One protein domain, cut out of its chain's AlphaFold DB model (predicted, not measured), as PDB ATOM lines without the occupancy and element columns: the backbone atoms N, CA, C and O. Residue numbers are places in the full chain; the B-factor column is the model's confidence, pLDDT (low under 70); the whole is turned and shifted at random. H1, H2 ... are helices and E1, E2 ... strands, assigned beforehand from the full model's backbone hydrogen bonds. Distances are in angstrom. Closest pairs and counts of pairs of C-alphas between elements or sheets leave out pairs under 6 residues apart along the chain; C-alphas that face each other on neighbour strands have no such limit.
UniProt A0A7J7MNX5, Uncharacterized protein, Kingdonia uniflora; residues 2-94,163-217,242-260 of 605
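Overview. This is residues 2 to 94, 163 to 217 and 242 to 260 of the 605 residues of an uncharacterized protein of Kingdonia uniflora (UniProt A0A7J7MNX5). With little regular structure, this compact body is mostly loops with two small antiparallel strand pairs, E1-E3 and E2-E4. H1 packs on E2, H4 on E4. Of 167 printed residues, 50 are in named elements, ordered E1 H1 E2 H2 H3 E3 H4 E4, class mixed; radius of gyration of the C-alphas 16.2 A, spans 48 by 40 by 30 A.

Along the chain. Find E1, residues 5 to 8, from C-alpha 5 at (157.288, 183.277, 196.668); E3 is 168 to 171. H1 is 9 to 18, 14.2 A; H4, 173 to 182, 14.4 A; H2, 65 to 76, 16.2 A; H3, 87 to 90. E2 is 59 to 61; E4, 256 to 258, ends at (168.909, 183.418, 213.816).

Arrangement. Within hydrogen-bond range look for N 5 and O 171, 2.9 A, across E1 and E3, and N 60 and O 257, 3.0 A, across E2 and E4. The closest C-alphas of H1 and E2 are Ile 16 and Lys 60, 5.5 A; of H4 and E4, Val 180 and Lys 257, 5.7 A. H1 and H3 touch, closest C-alphas Arg 10 and Asp 89, 5.5 A. H2 and H3 are close but not clearly touching, closest C-alphas His 71 and Ile 87, 7.2 A. Every O i to N i+4 pair is within range in H1, H2 and H4; H3 is too short for one.

Size, cuts and confidence. The farthest C-alphas, Asp 65 and Cys 203, are 48.9 A apart. Cuts separate C-alphas 94 and 163, 12.4 A, and 217 and 242, 13.8 A. H1 to E2 is a long link. In the model 56 printed residues are under pLDDT 70, among them 18 to 32.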
ATOM      1  N   SER A   2     160.034 193.849 196.900       55.25
ATOM      2  CA  SER A   2     160.401 192.507 197.366       55.25
ATOM      3  C   SER A   2     159.639 191.484 196.522       55.25
ATOM      4  O   SER A   2     158.472 191.702 196.199       55.25
ATOM      5  N   TRP A   3     160.310 190.410 196.108       72.88
ATOM      6  CA  TRP A   3     159.644 189.283 195.457       72.88
ATOM      7  C   TRP A   3     158.891 188.466 196.513       72.88
ATOM      8  O   TRP A   3     159.346 188.371 197.653       72.88
ATOM      9  N   ALA A   4     157.740 187.910 196.139       83.19
ATOM     10  CA  ALA A   4     156.920 187.070 197.003       83.19
ATOM     11  C   ALA A   4     156.785 185.676 196.382       83.19
ATOM     12  O   ALA A   4     156.230 185.514 195.290       83.19
ATOM     13  N   TRP A   5     157.290 184.674 197.089       84.69
ATOM     14  CA  TRP A   5     157.288 183.277 196.668       84.69
ATOM     15  C   TRP A   5     156.111 182.539 197.318       84.69
ATOM     16  O   TRP A   5     155.722 182.852 198.447       84.69
ATOM     17  N   LEU A   6     155.544 181.565 196.607       81.62
ATOM     18  CA  LEU A   6     154.598 180.599 197.160       81.62
ATOM     19  C   LEU A   6     155.386 179.467 197.816       81.62
ATOM     20  O   LEU A   6     156.216 178.839 197.164       81.62
ATOM     21  N   ILE A   7     155.156 179.217 199.106       77.94
ATOM     22  CA  ILE A   7     155.882 178.187 199.860       77.94
ATOM     23  C   ILE A   7     154.934 177.491 200.857       77.94
ATOM     24  O   ILE A   7     154.044 178.122 201.433       77.94
ATOM     25  N   GLY A   8     155.100 176.180 201.046       72.50
ATOM     26  CA  GLY A   8     154.382 175.385 202.045       72.50
ATOM     27  C   GLY A   8     155.190 175.129 203.326       72.50
ATOM     28  O   GLY A   8     156.391 175.401 203.414       72.50
ATOM     29  N   GLY A   9     154.521 174.594 204.352       71.44
ATOM     30  CA  GLY A   9     155.131 174.332 205.668       71.44
ATOM     31  C   GLY A   9     156.297 173.334 205.624       71.44
ATOM     32  O   GLY A   9     157.333 173.556 206.260       71.44
ATOM     33  N   ARG A  10     156.174 172.284 204.800       71.56
ATOM     34  CA  ARG A  10     157.202 171.246 204.615       71.56
ATOM     35  C   ARG A  10     158.464 171.801 203.971       71.56
ATOM     36  O   ARG A  10     159.567 171.496 204.418       71.56
ATOM     37  N   GLU A  11     158.300 172.627 202.948       75.00
ATOM     38  CA  GLU A  11     159.376 173.270 202.206       75.00
ATOM     39  C   GLU A  11     160.147 174.228 203.131       75.00
ATOM     40  O   GLU A  11     161.371 174.151 203.223       75.00
ATOM     41  N   ILE A  12     159.443 175.042 203.926       78.25
ATOM     42  CA  ILE A  12     160.042 175.975 204.900       78.25
ATOM     43  C   ILE A  12     160.795 175.234 206.009       78.25
ATOM     44  O   ILE A  12     161.927 175.601 206.343       78.25
ATOM     45  N   ALA A  13     160.217 174.162 206.557       76.94
ATOM     46  CA  ALA A  13     160.901 173.324 207.535       76.94
ATOM     47  C   ALA A  13     162.136 172.634 206.931       76.94
ATOM     48  O   ALA A  13     163.172 172.541 207.594       76.94
ATOM     49  N   ALA A  14     162.074 172.193 205.670       75.00
ATOM     50  CA  ALA A  14     163.212 171.621 204.957       75.00
ATOM     51  C   ALA A  14     164.330 172.653 204.723       75.00
ATOM     52  O   ALA A  14     165.496 172.332 204.970       75.00
ATOM     53  N   ILE A  15     163.988 173.889 204.334       78.00
ATOM     54  CA  ILE A  15     164.930 175.011 204.193       78.00
ATOM     55  C   ILE A  15     165.610 175.290 205.541       78.00
ATOM     56  O   ILE A  15     166.834 175.218 205.632       78.00
ATOM     57  N   ILE A  16     164.848 175.519 206.618       82.50
ATOM     58  CA  ILE A  16     165.403 175.877 207.938       82.50
ATOM     59  C   ILE A  16     166.237 174.733 208.546       82.50
ATOM     60  O   ILE A  16     167.260 174.987 209.182       82.50
ATOM     61  N   LYS A  17     165.865 173.467 208.320       73.56
ATOM     62  CA  LYS A  17     166.656 172.302 208.766       73.56
ATOM     63  C   LYS A  17     167.973 172.121 208.012       73.56
ATOM     64  O   LYS A  17     168.920 171.580 208.584       73.56
ATOM     65  N   ASN A  18     168.042 172.524 206.741       68.25
ATOM     66  CA  ASN A  18     169.198 172.275 205.873       68.25
ATOM     67  C   ASN A  18     169.987 173.545 205.491       68.25
ATOM     68  O   ASN A  18     170.980 173.426 204.774       68.25
ATOM     69  N   ALA A  19     169.630 174.725 206.015       65.12
ATOM     70  CA  ALA A  19     170.293 176.014 205.752       65.12
ATOM     71  C   ALA A  19     171.812 176.032 206.042       65.12
ATOM     72  O   ALA A  19     172.546 176.847 205.495       65.12
ATOM     73  N   THR A  20     172.306 175.109 206.873       57.31
ATOM     74  CA  THR A  20     173.739 174.927 207.184       57.31
ATOM     75  C   THR A  20     174.458 173.909 206.285       57.31
ATOM     76  O   THR A  20     175.657 173.691 206.448       57.31
ATOM     77  N   GLN A  21     173.754 173.241 205.363       56.00
ATOM     78  CA  GLN A  21     174.265 172.079 204.616       56.00
ATOM     79  C   GLN A  21     174.137 172.178 203.088       56.00
ATOM     80  O   GLN A  21     174.696 171.323 202.400       56.00
ATOM     81  N   LEU A  22     173.414 173.168 202.559       48.34
ATOM     82  CA  LEU A  22     173.111 173.289 201.131       48.34
ATOM     83  C   LEU A  22     173.724 174.569 200.534       48.34
ATOM     84  O   LEU A  22     173.163 175.646 200.731       48.34
ATOM     85  N   PRO A  23     174.834 174.485 199.775       43.53
ATOM     86  CA  PRO A  23     175.180 175.544 198.832       43.53
ATOM     87  C   PRO A  23     174.136 175.537 197.707       43.53
ATOM     88  O   PRO A  23     174.059 174.556 196.971       43.53
ATOM     89  N   SER A  24     173.315 176.593 197.634       42.84
ATOM     90  CA  SER A  24     172.379 176.897 196.531       42.84
ATOM     91  C   SER A  24     171.744 175.661 195.876       42.84
ATOM     92  O   SER A  24     171.934 175.408 194.684       42.84
ATOM     93  N   TYR A  25     171.037 174.840 196.659       44.38
ATOM     94  CA  TYR A  25     170.331 173.702 196.079       44.38
ATOM     95  C   TYR A  25     169.135 174.217 195.285       44.38
ATOM     96  O   TYR A  25     168.306 174.927 195.854       44.38
ATOM     97  N   GLN A  26     169.029 173.827 194.013       45.75
ATOM     98  CA  GLN A  26     167.876 174.164 193.185       45.75
ATOM     99  C   GLN A  26     166.611 173.515 193.750       45.75
ATOM    100  O   GLN A  26     166.304 172.347 193.482       45.75
ATOM    101  N   LEU A  27     165.879 174.281 194.560       47.25
ATOM    102  CA  LEU A  27     164.503 173.988 194.920       47.25
ATOM    103  C   LEU A  27     163.663 174.216 193.665       47.25
ATOM    104  O   LEU A  27     163.139 175.293 193.403       47.25
ATOM    105  N   LYS A  28     163.585 173.157 192.857       46.72
ATOM    106  CA  LYS A  28     162.662 173.050 191.733       46.72
ATOM    107  C   LYS A  28     161.235 173.003 192.278       46.72
ATOM    108  O   LYS A  28     160.646 171.929 192.392       46.72
ATOM    109  N   ASP A  29     160.704 174.174 192.608       51.25
ATOM    110  CA  ASP A  29     159.383 174.405 193.190       51.25
ATOM    111  C   ASP A  29     158.253 174.004 192.228       51.25
ATOM    112  O   ASP A  29     157.713 174.822 191.495       51.25
ATOM    113  N   HIS A  30     157.876 172.724 192.260       51.28
ATOM    114  CA  HIS A  30     156.721 172.174 191.530       51.28
ATOM    115  C   HIS A  30     155.550 171.817 192.474       51.28
ATOM    116  O   HIS A  30     154.618 171.129 192.069       51.28
ATOM    117  N   GLY A  31     155.626 172.207 193.757       56.16
ATOM    118  CA  GLY A  31     154.681 171.779 194.803       56.16
ATOM    119  C   GLY A  31     153.742 172.865 195.339       56.16
ATOM    120  O   GLY A  31     152.609 172.561 195.706       56.16
ATOM    121  N   ALA A  32     154.188 174.123 195.398       69.88
ATOM    122  CA  ALA A  32     153.431 175.217 196.006       69.88
ATOM    123  C   ALA A  32     152.609 175.981 194.955       69.88
ATOM    124  O   ALA A  32     153.043 177.006 194.435       69.88
ATOM    125  N   ILE A  33     151.414 175.469 194.656       72.00
ATOM    126  CA  ILE A  33     150.448 176.100 193.745       72.00
ATOM    127  C   ILE A  33     149.401 176.881 194.557       72.00
ATOM    128  O   ILE A  33     148.991 176.448 195.639       72.00
ATOM    129  N   ARG A  34     148.943 178.021 194.028       79.44
ATOM    130  CA  ARG A  34     147.806 178.798 194.540       79.44
ATOM    131  C   ARG A  34     146.918 179.303 193.403       79.44
ATOM    132  O   ARG A  34     147.400 179.798 192.392       79.44
ATOM    133  N   GLU A  35     145.610 179.200 193.586       82.06
ATOM    134  CA  GLU A  35     144.605 179.682 192.636       82.06
ATOM    135  C   GLU A  35     144.375 181.200 192.785       82.06
ATOM    136  O   GLU A  35     144.312 181.724 193.898       82.06
ATOM    137  N   CYS A  36     144.245 181.922 191.668       83.00
ATOM    138  CA  CYS A  36     143.893 183.342 191.673       83.00
ATOM    139  C   CYS A  36     142.392 183.539 191.974       83.00
ATOM    140  O   CYS A  36     141.568 183.090 191.174       83.00
ATOM    141  N   PRO A  37     142.005 184.298 193.019       81.62
ATOM    142  CA  PRO A  37     140.602 184.477 193.416       81.62
ATOM    143  C   PRO A  37     139.748 185.231 192.380       81.62
ATOM    144  O   PRO A  37     138.526 185.152 192.417       81.62
ATOM    145  N   ASN A  38     140.378 185.970 191.460       84.88
ATOM    146  CA  ASN A  38     139.703 186.810 190.464       84.88
ATOM    147  C   ASN A  38     139.561 186.149 189.079       84.88
ATOM    148  O   ASN A  38     138.741 186.582 188.275       84.88
ATOM    149  N   CYS A  39     140.383 185.146 188.746       87.62
ATOM    150  CA  CYS A  39     140.352 184.523 187.412       87.62
ATOM    151  C   CYS A  39     140.641 183.015 187.379       87.62
ATOM    152  O   CYS A  39     140.789 182.465 186.291       87.62
ATOM    153  N   HIS A  40     140.750 182.356 188.537       84.19
ATOM    154  CA  HIS A  40     140.975 180.909 188.681       84.19
ATOM    155  C   HIS A  40     142.245 180.365 187.992       84.19
ATOM    156  O   HIS A  40     142.447 179.161 187.861       84.19
ATOM    157  N   HIS A  41     143.151 181.256 187.577       84.19
ATOM    158  CA  HIS A  41     144.468 180.893 187.067       84.19
ATOM    159  C   HIS A  41     145.332 180.331 188.203       84.19
ATOM    160  O   HIS A  41     145.434 180.950 189.264       84.19
ATOM    161  N   LEU A  42     145.946 179.171 187.974       82.88
ATOM    162  CA  LEU A  42     146.882 178.552 188.908       82.88
ATOM    163  C   LEU A  42     148.248 179.238 188.792       82.88
ATOM    164  O   LEU A  42     148.791 179.348 187.697       82.88
ATOM    165  N   ILE A  43     148.782 179.682 189.925       82.69
ATOM    166  CA  ILE A  43     150.069 180.368 190.069       82.69
ATOM    167  C   ILE A  43     150.992 179.461 190.889       82.69
ATOM    168  O   ILE A  43     150.558 178.893 191.891       82.69
ATOM    169  N   ASP A  44     152.252 179.331 190.485       82.00
ATOM    170  CA  ASP A  44     153.305 178.590 191.191       82.00
ATOM    171  C   ASP A  44     154.507 179.521 191.462       82.00
ATOM    172  O   ASP A  44     154.294 180.676 191.820       82.00
ATOM    173  N   ASN A  45     155.766 179.088 191.332       81.00
ATOM    174  CA  ASN A  45     156.933 179.989 191.381       81.00
ATOM    175  C   ASN A  45     157.584 180.246 190.006       81.00
ATOM    176  O   ASN A  45     158.604 180.926 189.949       81.00
ATOM    177  N   SER A  46     156.993 179.773 188.903       77.38
ATOM    178  CA  SER A  46     157.553 179.911 187.550       77.38
ATOM    179  C   SER A  46     157.530 181.344 186.999       77.38
ATOM    180  O   SER A  46     158.421 181.701 186.229       77.38
ATOM    181  N   ASP A  47     156.588 182.196 187.428       74.06
ATOM    182  CA  ASP A  47     156.588 183.635 187.110       74.06
ATOM    183  C   ASP A  47     157.517 184.480 188.014       74.06
ATOM    184  O   ASP A  47     157.659 185.683 187.785       74.06
ATOM    185  N   VAL A  48     158.226 183.877 188.983       72.75
ATOM    186  CA  VAL A  48     159.346 184.547 189.671       72.75
ATOM    187  C   VAL A  48     160.645 184.261 188.919       72.75
ATOM    188  O   VAL A  48     161.169 183.152 188.954       72.75
ATOM    189  N   SER A  49     161.240 185.282 188.297       60.72
ATOM    190  CA  SER A  49     162.497 185.142 187.535       60.72
ATOM    191  C   SER A  49     163.745 184.842 188.383       60.72
ATOM    192  O   SER A  49     164.845 184.764 187.838       60.72
ATOM    193  N   PHE A  50     163.599 184.725 189.705       66.19
ATOM    194  CA  PHE A  50     164.669 184.455 190.659       66.19
ATOM    195  C   PHE A  50     164.325 183.234 191.513       66.19
ATOM    196  O   PHE A  50     163.391 183.259 192.322       66.19
ATOM    197  N   GLU A  51     165.129 182.184 191.343       70.00
ATOM    198  CA  GLU A  51     165.133 180.991 192.188       70.00
ATOM    199  C   GLU A  51     165.287 181.379 193.669       70.00
ATOM    200  O   GLU A  51     166.038 182.299 194.009       70.00
ATOM    201  N   TRP A  52     164.552 180.703 194.558       73.38
ATOM    202  CA  TRP A  52     164.570 181.018 195.986       73.38
ATOM    203  C   TRP A  52     165.988 180.819 196.561       73.38
ATOM    204  O   TRP A  52     166.495 179.695 196.562       73.38
ATOM    205  N   PRO A  53     166.641 181.868 197.102       72.25
ATOM    206  CA  PRO A  53     168.062 181.824 197.465       72.25
ATOM    207  C   PRO A  53     168.351 181.024 198.745       72.25
ATOM    208  O   PRO A  53     169.510 180.873 199.131       72.25
ATOM    209  N   GLY A  54     167.314 180.534 199.431       80.38
ATOM    210  CA  GLY A  54     167.420 179.944 200.760       80.38
ATOM    211  C   GLY A  54     167.274 180.974 201.882       80.38
ATOM    212  O   GLY A  54     166.671 182.036 201.727       80.38
ATOM    213  N   LEU A  55     167.811 180.627 203.051       85.88
ATOM    214  CA  LEU A  55     167.898 181.508 204.215       85.88
ATOM    215  C   LEU A  55     169.365 181.656 204.632       85.88
ATOM    216  O   LEU A  55     170.124 180.694 204.482       85.88
ATOM    217  N   PRO A  56     169.775 182.808 205.202       88.62
ATOM    218  CA  PRO A  56     171.163 183.004 205.590       88.62
ATOM    219  C   PRO A  56     171.635 181.954 206.600       88.62
ATOM    220  O   PRO A  56     170.931 181.634 207.563       88.62
ATOM    221  N   ALA A  57     172.870 181.479 206.423       88.56
ATOM    222  CA  ALA A  57     173.537 180.593 207.374       88.56
ATOM    223  C   ALA A  57     173.450 181.158 208.809       88.56
ATOM    224  O   ALA A  57     173.635 182.359 209.028       88.56
ATOM    225  N   GLY A  58     173.118 180.309 209.780       87.94
ATOM    226  CA  GLY A  58     172.762 180.710 211.143       87.94
ATOM    227  C   GLY A  58     171.259 180.798 211.436       87.94
ATOM    228  O   GLY A  58     170.899 180.791 212.613       87.94
ATOM    229  N   VAL A  59     170.367 180.815 210.431       90.25
ATOM    230  CA  VAL A  59     168.951 180.464 210.667       90.25
ATOM    231  C   VAL A  59     168.863 178.957 210.907       90.25
ATOM    232  O   VAL A  59     169.310 178.168 210.076       90.25
ATOM    233  N   LYS A  60     168.307 178.549 212.052       89.56
ATOM    234  CA  LYS A  60     168.209 177.140 212.463       89.56
ATOM    235  C   LYS A  60     166.998 176.893 213.363       89.56
ATOM    236  O   LYS A  60     166.501 177.817 214.003       89.56
ATOM    237  N   PHE A  61     166.561 175.637 213.434       89.75
ATOM    238  CA  PHE A  61     165.644 175.157 214.469       89.75
ATOM    239  C   PHE A  61     166.449 174.507 215.597       89.75
ATOM    240  O   PHE A  61     167.067 173.462 215.402       89.75
ATOM    241  N   ASP A  62     166.476 175.167 216.748       87.75
ATOM    242  CA  ASP A  62     167.288 174.818 217.914       87.75
ATOM    243  C   ASP A  62     166.543 175.263 219.195       87.75
ATOM    244  O   ASP A  62     166.926 176.258 219.818       87.75
ATOM    245  N   PRO A  63     165.413 174.611 219.538       89.81
ATOM    246  CA  PRO A  63     164.603 174.934 220.713       89.81
ATOM    247  C   PRO A  63     165.314 174.600 222.029       89.81
ATOM    248  O   PRO A  63     166.038 173.610 222.138       89.81
ATOM    249  N   SER A  64     165.049 175.411 223.048       86.31
ATOM    250  CA  SER A  64     165.372 175.126 224.448       86.31
ATOM    251  C   SER A  64     164.438 174.071 225.056       86.31
ATOM    252  O   SER A  64     163.357 173.802 224.531       86.31
ATOM    253  N   ASP A  65     164.809 173.515 226.214       85.31
ATOM    254  CA  ASP A  65     163.973 172.557 226.957       85.31
ATOM    255  C   ASP A  65     162.567 173.103 227.269       85.31
ATOM    256  O   ASP A  65     161.596 172.348 227.263       85.31
ATOM    257  N   ALA A  66     162.435 174.414 227.504       84.25
ATOM    258  CA  ALA A  66     161.145 175.064 227.741       84.25
ATOM    259  C   ALA A  66     160.272 175.089 226.474       84.25
ATOM    260  O   ALA A  66     159.104 174.715 226.527       84.25
ATOM    261  N   GLU A  67     160.851 175.449 225.326       87.62
ATOM    262  CA  GLU A  67     160.156 175.459 224.030       87.62
ATOM    263  C   GLU A  67     159.817 174.029 223.569       87.62
ATOM    264  O   GLU A  67     158.757 173.788 222.999       87.62
ATOM    265  N   LEU A  68     160.667 173.038 223.869       86.69
ATOM    266  CA  LEU A  68     160.361 171.620 223.645       86.69
ATOM    267  C   LEU A  68     159.189 171.131 224.509       86.69
ATOM    268  O   LEU A  68     158.382 170.328 224.035       86.69
ATOM    269  N   LEU A  69     159.077 171.606 225.754       83.69
ATOM    270  CA  LEU A  69     157.939 171.312 226.629       83.69
ATOM    271  C   LEU A  69     156.652 172.013 226.166       83.69
ATOM    272  O   LEU A  69     155.594 171.400 226.264       83.69
ATOM    273  N   GLU A  70     156.733 173.229 225.621       83.81
ATOM    274  CA  GLU A  70     155.602 173.952 225.013       83.81
ATOM    275  C   GLU A  70     155.105 173.263 223.730       83.81
ATOM    276  O   GLU A  70     153.918 172.966 223.584       83.81
ATOM    277  N   HIS A  71     156.015 172.902 222.819       85.06
ATOM    278  CA  HIS A  71     155.671 172.132 221.618       85.06
ATOM    279  C   HIS A  71     155.077 170.770 221.958       85.06
ATOM    280  O   HIS A  71     154.151 170.310 221.286       85.06
ATOM    281  N   LEU A  72     155.579 170.127 223.015       81.56
ATOM    282  CA  LEU A  72     154.968 168.918 223.542       81.56
ATOM    283  C   LEU A  72     153.578 169.215 224.121       81.56
ATOM    284  O   LEU A  72     152.657 168.492 223.758       81.56
ATOM    285  N   SER A  73     153.393 170.252 224.952       78.38
ATOM    286  CA  SER A  73     152.107 170.565 225.603       78.38
ATOM    287  C   SER A  73     150.997 170.882 224.600       78.38
ATOM    288  O   SER A  73     149.890 170.363 224.745       78.38
ATOM    289  N   GLY A  74     151.306 171.623 223.530       73.75
ATOM    290  CA  GLY A  74     150.391 171.831 222.408       73.75
ATOM    291  C   GLY A  74     150.044 170.523 221.689       73.75
ATOM    292  O   GLY A  74     148.876 170.189 221.508       73.75
ATOM    293  N   LYS A  75     151.049 169.708 221.345       75.62
ATOM    294  CA  LYS A  75     150.864 168.428 220.630       75.62
ATOM    295  C   LYS A  75     150.085 167.366 221.420       75.62
ATOM    296  O   LYS A  75     149.521 166.446 220.824       75.62
ATOM    297  N   ILE A  76     150.052 167.471 222.747       74.31
ATOM    298  CA  ILE A  76     149.256 166.600 223.626       74.31
ATOM    299  C   ILE A  76     147.892 167.194 224.019       74.31
ATOM    300  O   ILE A  76     147.105 166.478 224.634       74.31
ATOM    301  N   GLY A  77     147.613 168.464 223.699       72.25
ATOM    302  CA  GLY A  77     146.411 169.176 224.147       72.25
ATOM    303  C   GLY A  77     146.348 169.370 225.668       72.25
ATOM    304  O   GLY A  77     145.305 169.132 226.277       72.25
ATOM    305  N   LEU A  78     147.472 169.716 226.310       63.34
ATOM    306  CA  LEU A  78     147.543 169.933 227.760       63.34
ATOM    307  C   LEU A  78     147.367 171.412 228.102       63.34
ATOM    308  O   LEU A  78     148.189 172.245 227.729       63.34
ATOM    309  N   GLY A  79     146.344 171.707 228.905       57.91
ATOM    310  CA  GLY A  79     145.907 173.082 229.139       57.91
ATOM    311  C   GLY A  79     145.238 173.652 227.888       57.91
ATOM    312  O   GLY A  79     144.913 172.919 226.957       57.91
ATOM    313  N   ASN A  80     145.067 174.971 227.836       59.19
ATOM    314  CA  ASN A  80     144.517 175.653 226.658       59.19
ATOM    315  C   ASN A  80     145.614 175.889 225.592       59.19
ATOM    316  O   ASN A  80     145.701 176.968 225.012       59.19
ATOM    317  N   SER A  81     146.499 174.905 225.403       65.69
ATOM    318  CA  SER A  81     147.635 174.942 224.481       65.69
ATOM    319  C   SER A  81     147.328 174.096 223.250       65.69
ATOM    320  O   SER A  81     147.136 172.886 223.356       65.69
ATOM    321  N   GLU A  82     147.323 174.728 222.080       67.38
ATOM    322  CA  GLU A  82     147.154 174.061 220.786       67.38
ATOM    323  C   GLU A  82     148.522 173.818 220.116       67.38
ATOM    324  O   GLU A  82     149.478 174.555 220.375       67.38
ATOM    325  N   PRO A  83     148.672 172.781 219.271       70.81
ATOM    326  CA  PRO A  83     149.926 172.534 218.568       70.81
ATOM    327  C   PRO A  83     150.170 173.595 217.493       70.81
ATOM    328  O   PRO A  83     149.318 173.833 216.638       70.81
ATOM    329  N   HIS A  84     151.370 174.178 217.475       75.81
ATOM    330  CA  HIS A  84     151.778 175.080 216.399       75.81
ATOM    331  C   HIS A  84     151.685 174.367 215.037       75.81
ATOM    332  O   HIS A  84     152.253 173.289 214.876       75.81
ATOM    333  N   LEU A  85     151.024 174.972 214.040       70.19
ATOM    334  CA  LEU A  85     150.623 174.310 212.783       70.19
ATOM    335  C   LEU A  85     151.747 173.516 212.085       70.19
ATOM    336  O   LEU A  85     151.526 172.385 211.661       70.19
ATOM    337  N   PHE A  86     152.964 174.068 212.018       72.56
ATOM    338  CA  PHE A  86     154.128 173.410 211.397       72.56
ATOM    339  C   PHE A  86     154.878 172.404 212.284       72.56
ATOM    340  O   PHE A  86     155.910 171.887 211.864       72.56
ATOM    341  N   ILE A  87     154.453 172.129 213.522       81.56
ATOM    342  CA  ILE A  87     155.337 171.447 214.482       81.56
ATOM    343  C   ILE A  87     155.690 170.005 214.092       81.56
ATOM    344  O   ILE A  87     156.757 169.540 214.466       81.56
ATOM    345  N   GLU A  88     154.879 169.324 213.279       74.88
ATOM    346  CA  GLU A  88     155.229 168.013 212.700       74.88
ATOM    347  C   GLU A  88     156.302 168.111 211.605       74.88
ATOM    348  O   GLU A  88     157.142 167.220 211.479       74.88
ATOM    349  N   ASP A  89     156.317 169.201 210.833       78.56
ATOM    350  CA  ASP A  89     157.330 169.431 209.800       78.56
ATOM    351  C   ASP A  89     158.694 169.742 210.442       78.56
ATOM    352  O   ASP A  89     159.742 169.354 209.915       78.56
ATOM    353  N   PHE A  90     158.699 170.371 211.625       79.62
ATOM    354  CA  PHE A  90     159.903 170.655 212.418       79.62
ATOM    355  C   PHE A  90     160.322 169.491 213.335       79.62
ATOM    356  O   PHE A  90     161.492 169.103 213.325       79.62
ATOM    357  N   ILE A  91     159.386 168.863 214.042       84.19
ATOM    358  CA  ILE A  91     159.587 167.712 214.932       84.19
ATOM    359  C   ILE A  91     158.650 166.577 214.470       84.19
ATOM    360  O   ILE A  91     157.510 166.493 214.927       84.19
ATOM    361  N   PRO A  92     159.084 165.681 213.567       78.31
ATOM    362  CA  PRO A  92     158.211 164.630 213.055       78.31
ATOM    363  C   PRO A  92     157.861 163.585 214.120       78.31
ATOM    364  O   PRO A  92     158.685 163.197 214.955       78.31
ATOM    365  N   THR A  93     156.627 163.082 214.058       77.50
ATOM    366  CA  THR A  93     156.195 161.921 214.846       77.50
ATOM    367  C   THR A  93     156.780 160.622 214.287       77.50
ATOM    368  O   THR A  93     156.583 160.301 213.116       77.50
ATOM    369  N   LEU A  94     157.445 159.831 215.135       77.75
ATOM    370  CA  LEU A  94     157.815 158.447 214.830       77.75
ATOM    371  C   LEU A  94     156.611 157.526 215.070       77.75
ATOM    372  O   LEU A  94     156.117 157.402 216.195       77.75
ATOM    373  N   GLY A 163     148.749 165.199 215.996       27.36
ATOM    374  CA  GLY A 163     147.983 165.946 214.972       27.36
ATOM    375  C   GLY A 163     148.871 166.405 213.800       27.36
ATOM    376  O   GLY A 163     150.054 166.606 214.026       27.36
ATOM    377  N   LYS A 164     148.348 166.537 212.567       34.84
ATOM    378  CA  LYS A 164     149.083 166.954 211.339       34.84
ATOM    379  C   LYS A 164     148.205 167.883 210.476       34.84
ATOM    380  O   LYS A 164     147.016 167.610 210.349       34.84
ATOM    381  N   TYR A 165     148.795 168.903 209.844       38.25
ATOM    382  CA  TYR A 165     148.135 169.852 208.924       38.25
ATOM    383  C   TYR A 165     149.063 170.221 207.748       38.25
ATOM    384  O   TYR A 165     150.269 170.002 207.834       38.25
ATOM    385  N   SER A 166     148.533 170.792 206.658       45.28
ATOM    386  CA  SER A 166     149.343 171.351 205.556       45.28
ATOM    387  C   SER A 166     148.586 172.395 204.727       45.28
ATOM    388  O   SER A 166     147.398 172.215 204.476       45.28
ATOM    389  N   GLY A 167     149.289 173.427 204.252       57.44
ATOM    390  CA  GLY A 167     148.782 174.485 203.364       57.44
ATOM    391  C   GLY A 167     149.919 175.186 202.597       57.44
ATOM    392  O   GLY A 167     151.079 174.786 202.734       57.44
ATOM    393  N   THR A 168     149.589 176.209 201.803       68.94
ATOM    394  CA  THR A 168     150.522 177.024 200.994       68.94
ATOM    395  C   THR A 168     150.251 178.521 201.210       68.94
ATOM    396  O   THR A 168     149.100 178.927 201.355       68.94
ATOM    397  N   TRP A 169     151.303 179.350 201.251       79.19
ATOM    398  CA  TRP A 169     151.216 180.785 201.584       79.19
ATOM    399  C   TRP A 169     152.186 181.647 200.759       79.19
ATOM    400  O   TRP A 169     153.147 181.128 200.192       79.19
ATOM    401  N   LEU A 170     151.949 182.966 200.714       80.50
ATOM    402  CA  LEU A 170     152.856 183.958 200.113       80.50
ATOM    403  C   LEU A 170     153.833 184.516 201.158       80.50
ATOM    404  O   LEU A 170     153.417 184.948 202.235       80.50
ATOM    405  N   ILE A 171     155.128 184.540 200.830       81.38
ATOM    406  CA  ILE A 171     156.213 184.960 201.736       81.38
ATOM    407  C   ILE A 171     157.238 185.820 200.983       81.38
ATOM    408  O   ILE A 171     157.650 185.465 199.880       81.38
ATOM    409  N   ASP A 172     157.703 186.914 201.600       83.94
ATOM    410  CA  ASP A 172     158.855 187.709 201.136       83.94
ATOM    411  C   ASP A 172     160.033 187.714 202.146       83.94
ATOM    412  O   ASP A 172     159.943 187.157 203.248       83.94
ATOM    413  N   SER A 173     161.164 188.341 201.787       83.31
ATOM    414  CA  SER A 173     162.374 188.386 202.637       83.31
ATOM    415  C   SER A 173     162.124 189.027 204.008       83.31
ATOM    416  O   SER A 173     162.625 188.554 205.035       83.31
ATOM    417  N   LYS A 174     161.307 190.086 204.040       85.19
ATOM    418  CA  LYS A 174     160.959 190.843 205.247       85.19
ATOM    419  C   LYS A 174     160.027 190.039 206.144       85.19
ATOM    420  O   LYS A 174     160.249 189.982 207.350       85.19
ATOM    421  N   THR A 175     159.047 189.367 205.546       82.62
ATOM    422  CA  THR A 175     158.117 188.432 206.186       82.62
ATOM    423  C   THR A 175     158.866 187.368 206.964       82.62
ATOM    424  O   THR A 175     158.673 187.230 208.173       82.62
ATOM    425  N   ILE A 176     159.745 186.621 206.290       84.69
ATOM    426  CA  ILE A 176     160.410 185.483 206.919       84.69
ATOM    427  C   ILE A 176     161.419 185.943 207.976       84.69
ATOM    428  O   ILE A 176     161.443 185.379 209.069       84.69
ATOM    429  N   ALA A 177     162.156 187.035 207.741       87.19
ATOM    430  CA  ALA A 177     163.029 187.624 208.755       87.19
ATOM    431  C   ALA A 177     162.247 188.136 209.982       87.19
ATOM    432  O   ALA A 177     162.676 187.921 211.117       87.19
ATOM    433  N   ALA A 178     161.085 188.767 209.787       84.75
ATOM    434  CA  ALA A 178     160.228 189.235 210.876       84.75
ATOM    435  C   ALA A 178     159.615 188.076 211.677       84.75
ATOM    436  O   ALA A 178     159.602 188.141 212.906       84.75
ATOM    437  N   LYS A 179     159.155 187.000 211.025       84.25
ATOM    438  CA  LYS A 179     158.641 185.811 211.725       84.25
ATOM    439  C   LYS A 179     159.769 185.058 212.452       84.25
ATOM    440  O   LYS A 179     159.575 184.715 213.610       84.25
ATOM    441  N   VAL A 180     160.971 184.902 211.873       88.00
ATOM    442  CA  VAL A 180     162.136 184.299 212.571       88.00
ATOM    443  C   VAL A 180     162.548 185.117 213.803       88.00
ATOM    444  O   VAL A 180     162.799 184.544 214.858       88.00
ATOM    445  N   LYS A 181     162.572 186.456 213.721       83.44
ATOM    446  CA  LYS A 181     162.889 187.329 214.874       83.44
ATOM    447  C   LYS A 181     161.838 187.301 215.993       83.44
ATOM    448  O   LYS A 181     162.119 187.782 217.089       83.44
ATOM    449  N   ASN A 182     160.642 186.773 215.725       81.19
ATOM    450  CA  ASN A 182     159.516 186.756 216.661       81.19
ATOM    451  C   ASN A 182     158.992 185.347 216.992       81.19
ATOM    452  O   ASN A 182     158.033 185.241 217.747       81.19
ATOM    453  N   ALA A 183     159.622 184.279 216.493       83.06
ATOM    454  CA  ALA A 183     159.185 182.893 216.703       83.06
ATOM    455  C   ALA A 183     159.157 182.467 218.185       83.06
ATOM    456  O   ALA A 183     158.394 181.587 218.561       83.06
ATOM    457  N   THR A 184     159.957 183.116 219.038       73.56
ATOM    458  CA  THR A 184     160.002 182.889 220.494       73.56
ATOM    459  C   THR A 184     159.071 183.831 221.281       73.56
ATOM    460  O   THR A 184     159.316 184.094 222.460       73.56
ATOM    461  N   GLN A 185     158.073 184.447 220.633       68.50
ATOM    462  CA  GLN A 185     157.070 185.301 221.286       68.50
ATOM    463  C   GLN A 185     155.707 184.594 221.341       68.50
ATOM    464  O   GLN A 185     155.374 183.859 220.411       68.50
ATOM    465  N   PRO A 186     154.897 184.818 222.396       59.19
ATOM    466  CA  PRO A 186     153.620 184.129 222.560       59.19
ATOM    467  C   PRO A 186     152.629 184.457 221.425       59.19
ATOM    468  O   PRO A 186     152.708 185.546 220.845       59.19
ATOM    469  N   PRO A 187     151.637 183.583 221.145       50.53
ATOM    470  CA  PRO A 187     150.702 183.738 220.025       50.53
ATOM    471  C   PRO A 187     149.940 185.073 219.952       50.53
ATOM    472  O   PRO A 187     149.539 185.475 218.860       50.53
ATOM    473  N   SER A 188     149.776 185.779 221.078       43.41
ATOM    474  CA  SER A 188     149.198 187.132 221.158       43.41
ATOM    475  C   SER A 188     150.004 188.198 220.410       43.41
ATOM    476  O   SER A 188     149.447 189.210 219.993       43.41
ATOM    477  N   ASN A 189     151.310 187.974 220.252       49.09
ATOM    478  CA  ASN A 189     152.260 188.886 219.621       49.09
ATOM    479  C   ASN A 189     152.566 188.473 218.171       49.09
ATOM    480  O   ASN A 189     153.542 188.955 217.589       49.09
ATOM    481  N   GLN A 190     151.778 187.564 217.583       54.81
ATOM    482  CA  GLN A 190     151.942 187.202 216.180       54.81
ATOM    483  C   GLN A 190     151.847 188.447 215.301       54.81
ATOM    484  O   GLN A 190     150.915 189.245 215.405       54.81
ATOM    485  N   VAL A 191     152.841 188.595 214.423       54.62
ATOM    486  CA  VAL A 191     152.880 189.659 213.420       54.62
ATOM    487  C   VAL A 191     151.696 189.455 212.478       54.62
ATOM    488  O   VAL A 191     151.767 188.583 211.602       54.62
ATOM    489  N   LYS A 192     150.636 190.242 212.711       54.34
ATOM    490  CA  LYS A 192     149.536 190.478 211.771       54.34
ATOM    491  C   LYS A 192     150.106 190.983 210.456       54.34
ATOM    492  O   LYS A 192     151.123 191.674 210.489       54.34
ATOM    493  N   ASP A 193     149.468 190.599 209.353       53.72
ATOM    494  CA  ASP A 193     150.072 190.507 208.019       53.72
ATOM    495  C   ASP A 193     151.302 191.401 207.734       53.72
ATOM    496  O   ASP A 193     151.288 192.629 207.755       53.72
ATOM    497  N   CYS A 194     152.371 190.703 207.372       58.62
ATOM    498  CA  CYS A 194     153.620 191.198 206.811       58.62
ATOM    499  C   CYS A 194     153.496 191.962 205.476       58.62
ATOM    500  O   CYS A 194     154.461 192.614 205.075       58.62
ATOM    501  N   GLY A 195     152.360 191.874 204.779       66.56
ATOM    502  CA  GLY A 195     152.107 192.551 203.508       66.56
ATOM    503  C   GLY A 195     152.669 191.827 202.282       66.56
ATOM    504  O   GLY A 195     152.782 192.441 201.218       66.56
ATOM    505  N   ALA A 196     153.045 190.547 202.403       81.19
ATOM    506  CA  ALA A 196     153.569 189.746 201.296       81.19
ATOM    507  C   ALA A 196     152.506 189.571 200.201       81.19
ATOM    508  O   ALA A 196     151.465 188.958 200.428       81.19
ATOM    509  N   ASN A 197     152.766 190.116 199.011       84.94
ATOM    510  CA  ASN A 197     151.796 190.156 197.919       84.94
ATOM    511  C   ASN A 197     152.448 189.987 196.542       84.94
ATOM    512  O   ASN A 197     153.623 190.301 196.357       84.94
ATOM    513  N   ARG A 198     151.662 189.494 195.583       85.81
ATOM    514  CA  ARG A 198     152.064 189.160 194.211       85.81
ATOM    515  C   ARG A 198     150.947 189.555 193.246       85.81
ATOM    516  O   ARG A 198     149.781 189.542 193.624       85.81
ATOM    517  N   GLN A 199     151.267 189.907 192.004       87.38
ATOM    518  CA  GLN A 199     150.245 190.101 190.967       87.38
ATOM    519  C   GLN A 199     150.016 188.791 190.213       87.38
ATOM    520  O   GLN A 199     150.970 188.084 189.906       87.38
ATOM    521  N   CYS A 200     148.762 188.469 189.897       86.75
ATOM    522  CA  CYS A 200     148.441 187.350 189.015       86.75
ATOM    523  C   CYS A 200     148.985 187.619 187.598       86.75
ATOM    524  O   CYS A 200     148.585 188.624 187.005       86.75
ATOM    525  N   PRO A 201     149.811 186.736 187.004       86.50
ATOM    526  CA  PRO A 201     150.383 186.962 185.672       86.50
ATOM    527  C   PRO A 201     149.329 186.993 184.549       86.50
ATOM    528  O   PRO A 201     149.576 187.566 183.493       86.50
ATOM    529  N   ASN A 202     148.140 186.420 184.775       88.75
ATOM    530  CA  ASN A 202     147.048 186.375 183.798       88.75
ATOM    531  C   ASN A 202     146.109 187.602 183.844       88.75
ATOM    532  O   ASN A 202     145.539 187.977 182.825       88.75
ATOM    533  N   CYS A 203     145.896 188.220 185.014       90.75
ATOM    534  CA  CYS A 203     144.900 189.301 185.170       90.75
ATOM    535  C   CYS A 203     145.355 190.505 186.011       90.75
ATOM    536  O   CYS A 203     144.537 191.370 186.316       90.75
ATOM    537  N   PHE A 204     146.627 190.555 186.421       87.50
ATOM    538  CA  PHE A 204     147.259 191.603 187.242       87.50
ATOM    539  C   PHE A 204     146.615 191.889 188.611       87.50
ATOM    540  O   PHE A 204     147.083 192.754 189.352       87.50
ATOM    541  N   HIS A 205     145.588 191.128 188.998       87.12
ATOM    542  CA  HIS A 205     144.976 191.185 190.321       87.12
ATOM    543  C   HIS A 205     146.030 190.923 191.406       87.12
ATOM    544  O   HIS A 205     146.758 189.929 191.341       87.12
ATOM    545  N   ARG A 206     146.123 191.828 192.387       86.44
ATOM    546  CA  ARG A 206     147.038 191.712 193.526       86.44
ATOM    547  C   ARG A 206     146.477 190.691 194.513       86.44
ATOM    548  O   ARG A 206     145.408 190.921 195.057       86.44
ATOM    549  N   ILE A 207     147.236 189.629 194.751       84.38
ATOM    550  CA  ILE A 207     146.957 188.554 195.702       84.38
ATOM    551  C   ILE A 207     147.901 188.711 196.897       84.38
ATOM    552  O   ILE A 207     149.110 188.868 196.708       84.38
ATOM    553  N   ASP A 208     147.381 188.623 198.115       81.75
ATOM    554  CA  ASP A 208     148.154 188.488 199.352       81.75
ATOM    555  C   ASP A 208     147.646 187.320 200.217       81.75
ATOM    556  O   ASP A 208     146.987 186.398 199.723       81.75
ATOM    557  N   ASN A 209     148.037 187.242 201.489       77.88
ATOM    558  CA  ASN A 209     147.612 186.133 202.348       77.88
ATOM    559  C   ASN A 209     146.133 186.221 202.766       77.88
ATOM    560  O   ASN A 209     145.551 185.176 203.037       77.88
ATOM    561  N   SER A 210     145.501 187.401 202.732       70.44
ATOM    562  CA  SER A 210     144.084 187.558 203.094       70.44
ATOM    563  C   SER A 210     143.119 186.927 202.082       70.44
ATOM    564  O   SER A 210     142.035 186.490 202.464       70.44
ATOM    565  N   ASP A 211     143.539 186.756 200.822       63.69
ATOM    566  CA  ASP A 211     142.761 186.096 199.761       63.69
ATOM    567  C   ASP A 211     142.641 184.560 199.926       63.69
ATOM    568  O   ASP A 211     142.480 183.830 198.945       63.69
ATOM    569  N   ILE A 212     142.783 184.018 201.140       55.94
ATOM    570  CA  ILE A 212     142.485 182.609 201.450       55.94
ATOM    571  C   ILE A 212     140.991 182.508 201.794       55.94
ATOM    572  O   ILE A 212     140.581 182.321 202.940       55.94
ATOM    573  N   VAL A 213     140.153 182.643 200.762       43.62
ATOM    574  CA  VAL A 213     138.731 182.289 200.847       43.62
ATOM    575  C   VAL A 213     138.609 180.773 200.713       43.62
ATOM    576  O   VAL A 213     139.092 180.180 199.752       43.62
ATOM    577  N   TYR A 214     137.964 180.133 201.687       37.34
ATOM    578  CA  TYR A 214     137.788 178.683 201.707       37.34
ATOM    579  C   TYR A 214     136.924 178.242 200.515       37.34
ATOM    580  O   TYR A 214     135.720 178.508 200.497       37.34
ATOM    581  N   GLN A 215     137.472 177.441 199.596       28.83
ATOM    582  CA  GLN A 215     136.625 176.444 198.943       28.83
ATOM    583  C   GLN A 215     136.233 175.423 200.017       28.83
ATOM    584  O   GLN A 215     137.085 174.705 200.547       28.83
ATOM    585  N   LYS A 216     134.945 175.368 200.375       29.73
ATOM    586  CA  LYS A 216     134.425 174.295 201.229       29.73
ATOM    587  C   LYS A 216     134.505 172.996 200.425       29.73
ATOM    588  O   LYS A 216     133.635 172.746 199.594       29.73
ATOM    589  N   GLY A 217     135.543 172.198 200.671       29.28
ATOM    590  CA  GLY A 217     135.691 170.880 200.057       29.28
ATOM    591  C   GLY A 217     134.416 170.055 200.240       29.28
ATOM    592  O   GLY A 217     133.842 170.026 201.333       29.28
ATOM    593  N   LEU A 242     137.423 171.882 214.213       29.19
ATOM    594  CA  LEU A 242     137.309 173.192 213.595       29.19
ATOM    595  C   LEU A 242     138.668 173.517 212.993       29.19
ATOM    596  O   LEU A 242     139.574 173.982 213.681       29.19
ATOM    597  N   VAL A 243     138.799 173.225 211.702       35.78
ATOM    598  CA  VAL A 243     139.987 173.551 210.929       35.78
ATOM    599  C   VAL A 243     140.063 175.071 210.836       35.78
ATOM    600  O   VAL A 243     139.490 175.680 209.936       35.78
ATOM    601  N   GLN A 244     140.784 175.682 211.775       33.41
ATOM    602  CA  GLN A 244     141.328 177.018 211.599       33.41
ATOM    603  C   GLN A 244     142.386 176.939 210.488       33.41
ATOM    604  O   GLN A 244     143.584 176.866 210.771       33.41
ATOM    605  N   VAL A 245     141.976 176.931 209.209       38.62
ATOM    606  CA  VAL A 245     142.930 177.324 208.164       38.62
ATOM    607  C   VAL A 245     143.206 178.799 208.416       38.62
ATOM    608  O   VAL A 245     142.289 179.626 208.482       38.62
ATOM    609  N   ALA A 246     144.475 179.103 208.661       42.72
ATOM    610  CA  ALA A 246     144.893 180.446 208.984       42.72
ATOM    611  C   ALA A 246     144.758 181.321 207.729       42.72
ATOM    612  O   ALA A 246     145.478 181.133 206.749       42.72
ATOM    613  N   VAL A 247     143.825 182.278 207.792       51.62
ATOM    614  CA  VAL A 247     143.635 183.361 206.805       51.62
ATOM    615  C   VAL A 247     144.837 184.326 206.803       51.62
ATOM    616  O   VAL A 247     144.999 185.142 205.907       51.62
ATOM    617  N   GLU A 248     145.726 184.211 207.789       60.59
ATOM    618  CA  GLU A 248     147.015 184.895 207.840       60.59
ATOM    619  C   GLU A 248     148.154 183.864 207.800       60.59
ATOM    620  O   GLU A 248     148.030 182.771 208.354       60.59
ATOM    621  N   TRP A 249     149.295 184.216 207.199       67.75
ATOM    622  CA  TRP A 249     150.522 183.413 207.297       67.75
ATOM    623  C   TRP A 249     150.919 183.270 208.786       67.75
ATOM    624  O   TRP A 249     151.187 184.295 209.430       67.75
ATOM    625  N   PRO A 250     150.935 182.052 209.368       67.38
ATOM    626  CA  PRO A 250     151.108 181.861 210.811       67.38
ATOM    627  C   PRO A 250     152.542 182.148 211.295       67.38
ATOM    628  O   PRO A 250     153.415 182.623 210.562       67.38
ATOM    629  N   GLY A 251     152.785 181.921 212.587       75.75
ATOM    630  CA  GLY A 251     154.128 181.932 213.162       75.75
ATOM    631  C   GLY A 251     155.085 180.903 212.540       75.75
ATOM    632  O   GLY A 251     154.697 179.985 211.818       75.75
ATOM    633  N   LEU A 252     156.367 181.048 212.872       85.19
ATOM    634  CA  LEU A 252     157.309 179.929 212.864       85.19
ATOM    635  C   LEU A 252     157.380 179.389 214.300       85.19
ATOM    636  O   LEU A 252     157.295 180.193 215.230       85.19
ATOM    637  N   PRO A 253     157.529 178.068 214.507       85.38
ATOM    638  CA  PRO A 253     157.520 177.502 215.850       85.38
ATOM    639  C   PRO A 253     158.696 178.020 216.688       85.38
ATOM    640  O   PRO A 253     159.801 178.207 216.170       85.38
ATOM    641  N   ALA A 254     158.471 178.186 217.995       86.69
ATOM    642  CA  ALA A 254     159.512 178.529 218.963       86.69
ATOM    643  C   ALA A 254     160.741 177.608 218.824       86.69
ATOM    644  O   ALA A 254     160.622 176.441 218.445       86.69
ATOM    645  N   GLY A 255     161.937 178.137 219.056       86.75
ATOM    646  CA  GLY A 255     163.201 177.496 218.701       86.75
ATOM    647  C   GLY A 255     163.683 177.727 217.265       86.75
ATOM    648  O   GLY A 255     164.869 177.510 217.006       86.75
ATOM    649  N   VAL A 256     162.852 178.209 216.327       89.69
ATOM    650  CA  VAL A 256     163.374 178.803 215.081       89.69
ATOM    651  C   VAL A 256     164.032 180.139 215.421       89.69
ATOM    652  O   VAL A 256     163.363 181.060 215.878       89.69
ATOM    653  N   LYS A 257     165.340 180.270 215.187       90.31
ATOM    654  CA  LYS A 257     166.094 181.490 215.522       90.31
ATOM    655  C   LYS A 257     167.244 181.754 214.556       90.31
ATOM    656  O   LYS A 257     167.750 180.840 213.904       90.31
ATOM    657  N   PHE A 258     167.676 183.014 214.492       92.44
ATOM    658  CA  PHE A 258     168.909 183.418 213.816       92.44
ATOM    659  C   PHE A 258     170.044 183.547 214.837       92.44
ATOM    660  O   PHE A 258     170.181 184.564 215.517       92.44
ATOM    661  N   ASP A 259     170.854 182.498 214.944       90.81
ATOM    662  CA  ASP A 259     172.037 182.447 215.802       90.81
ATOM    663  C   ASP A 259     173.225 181.866 215.009       90.81
ATOM    664  O   ASP A 259     173.513 180.665 215.105       90.81
ATOM    665  N   PRO A 260     173.890 182.699 214.184       93.81
ATOM    666  CA  PRO A 260     175.084 182.314 213.440       93.81
ATOM    667  C   PRO A 260     176.293 182.109 214.360       93.81
ATOM    668  O   PRO A 260     176.492 182.815 215.359       93.81
TER     669      PRO A 260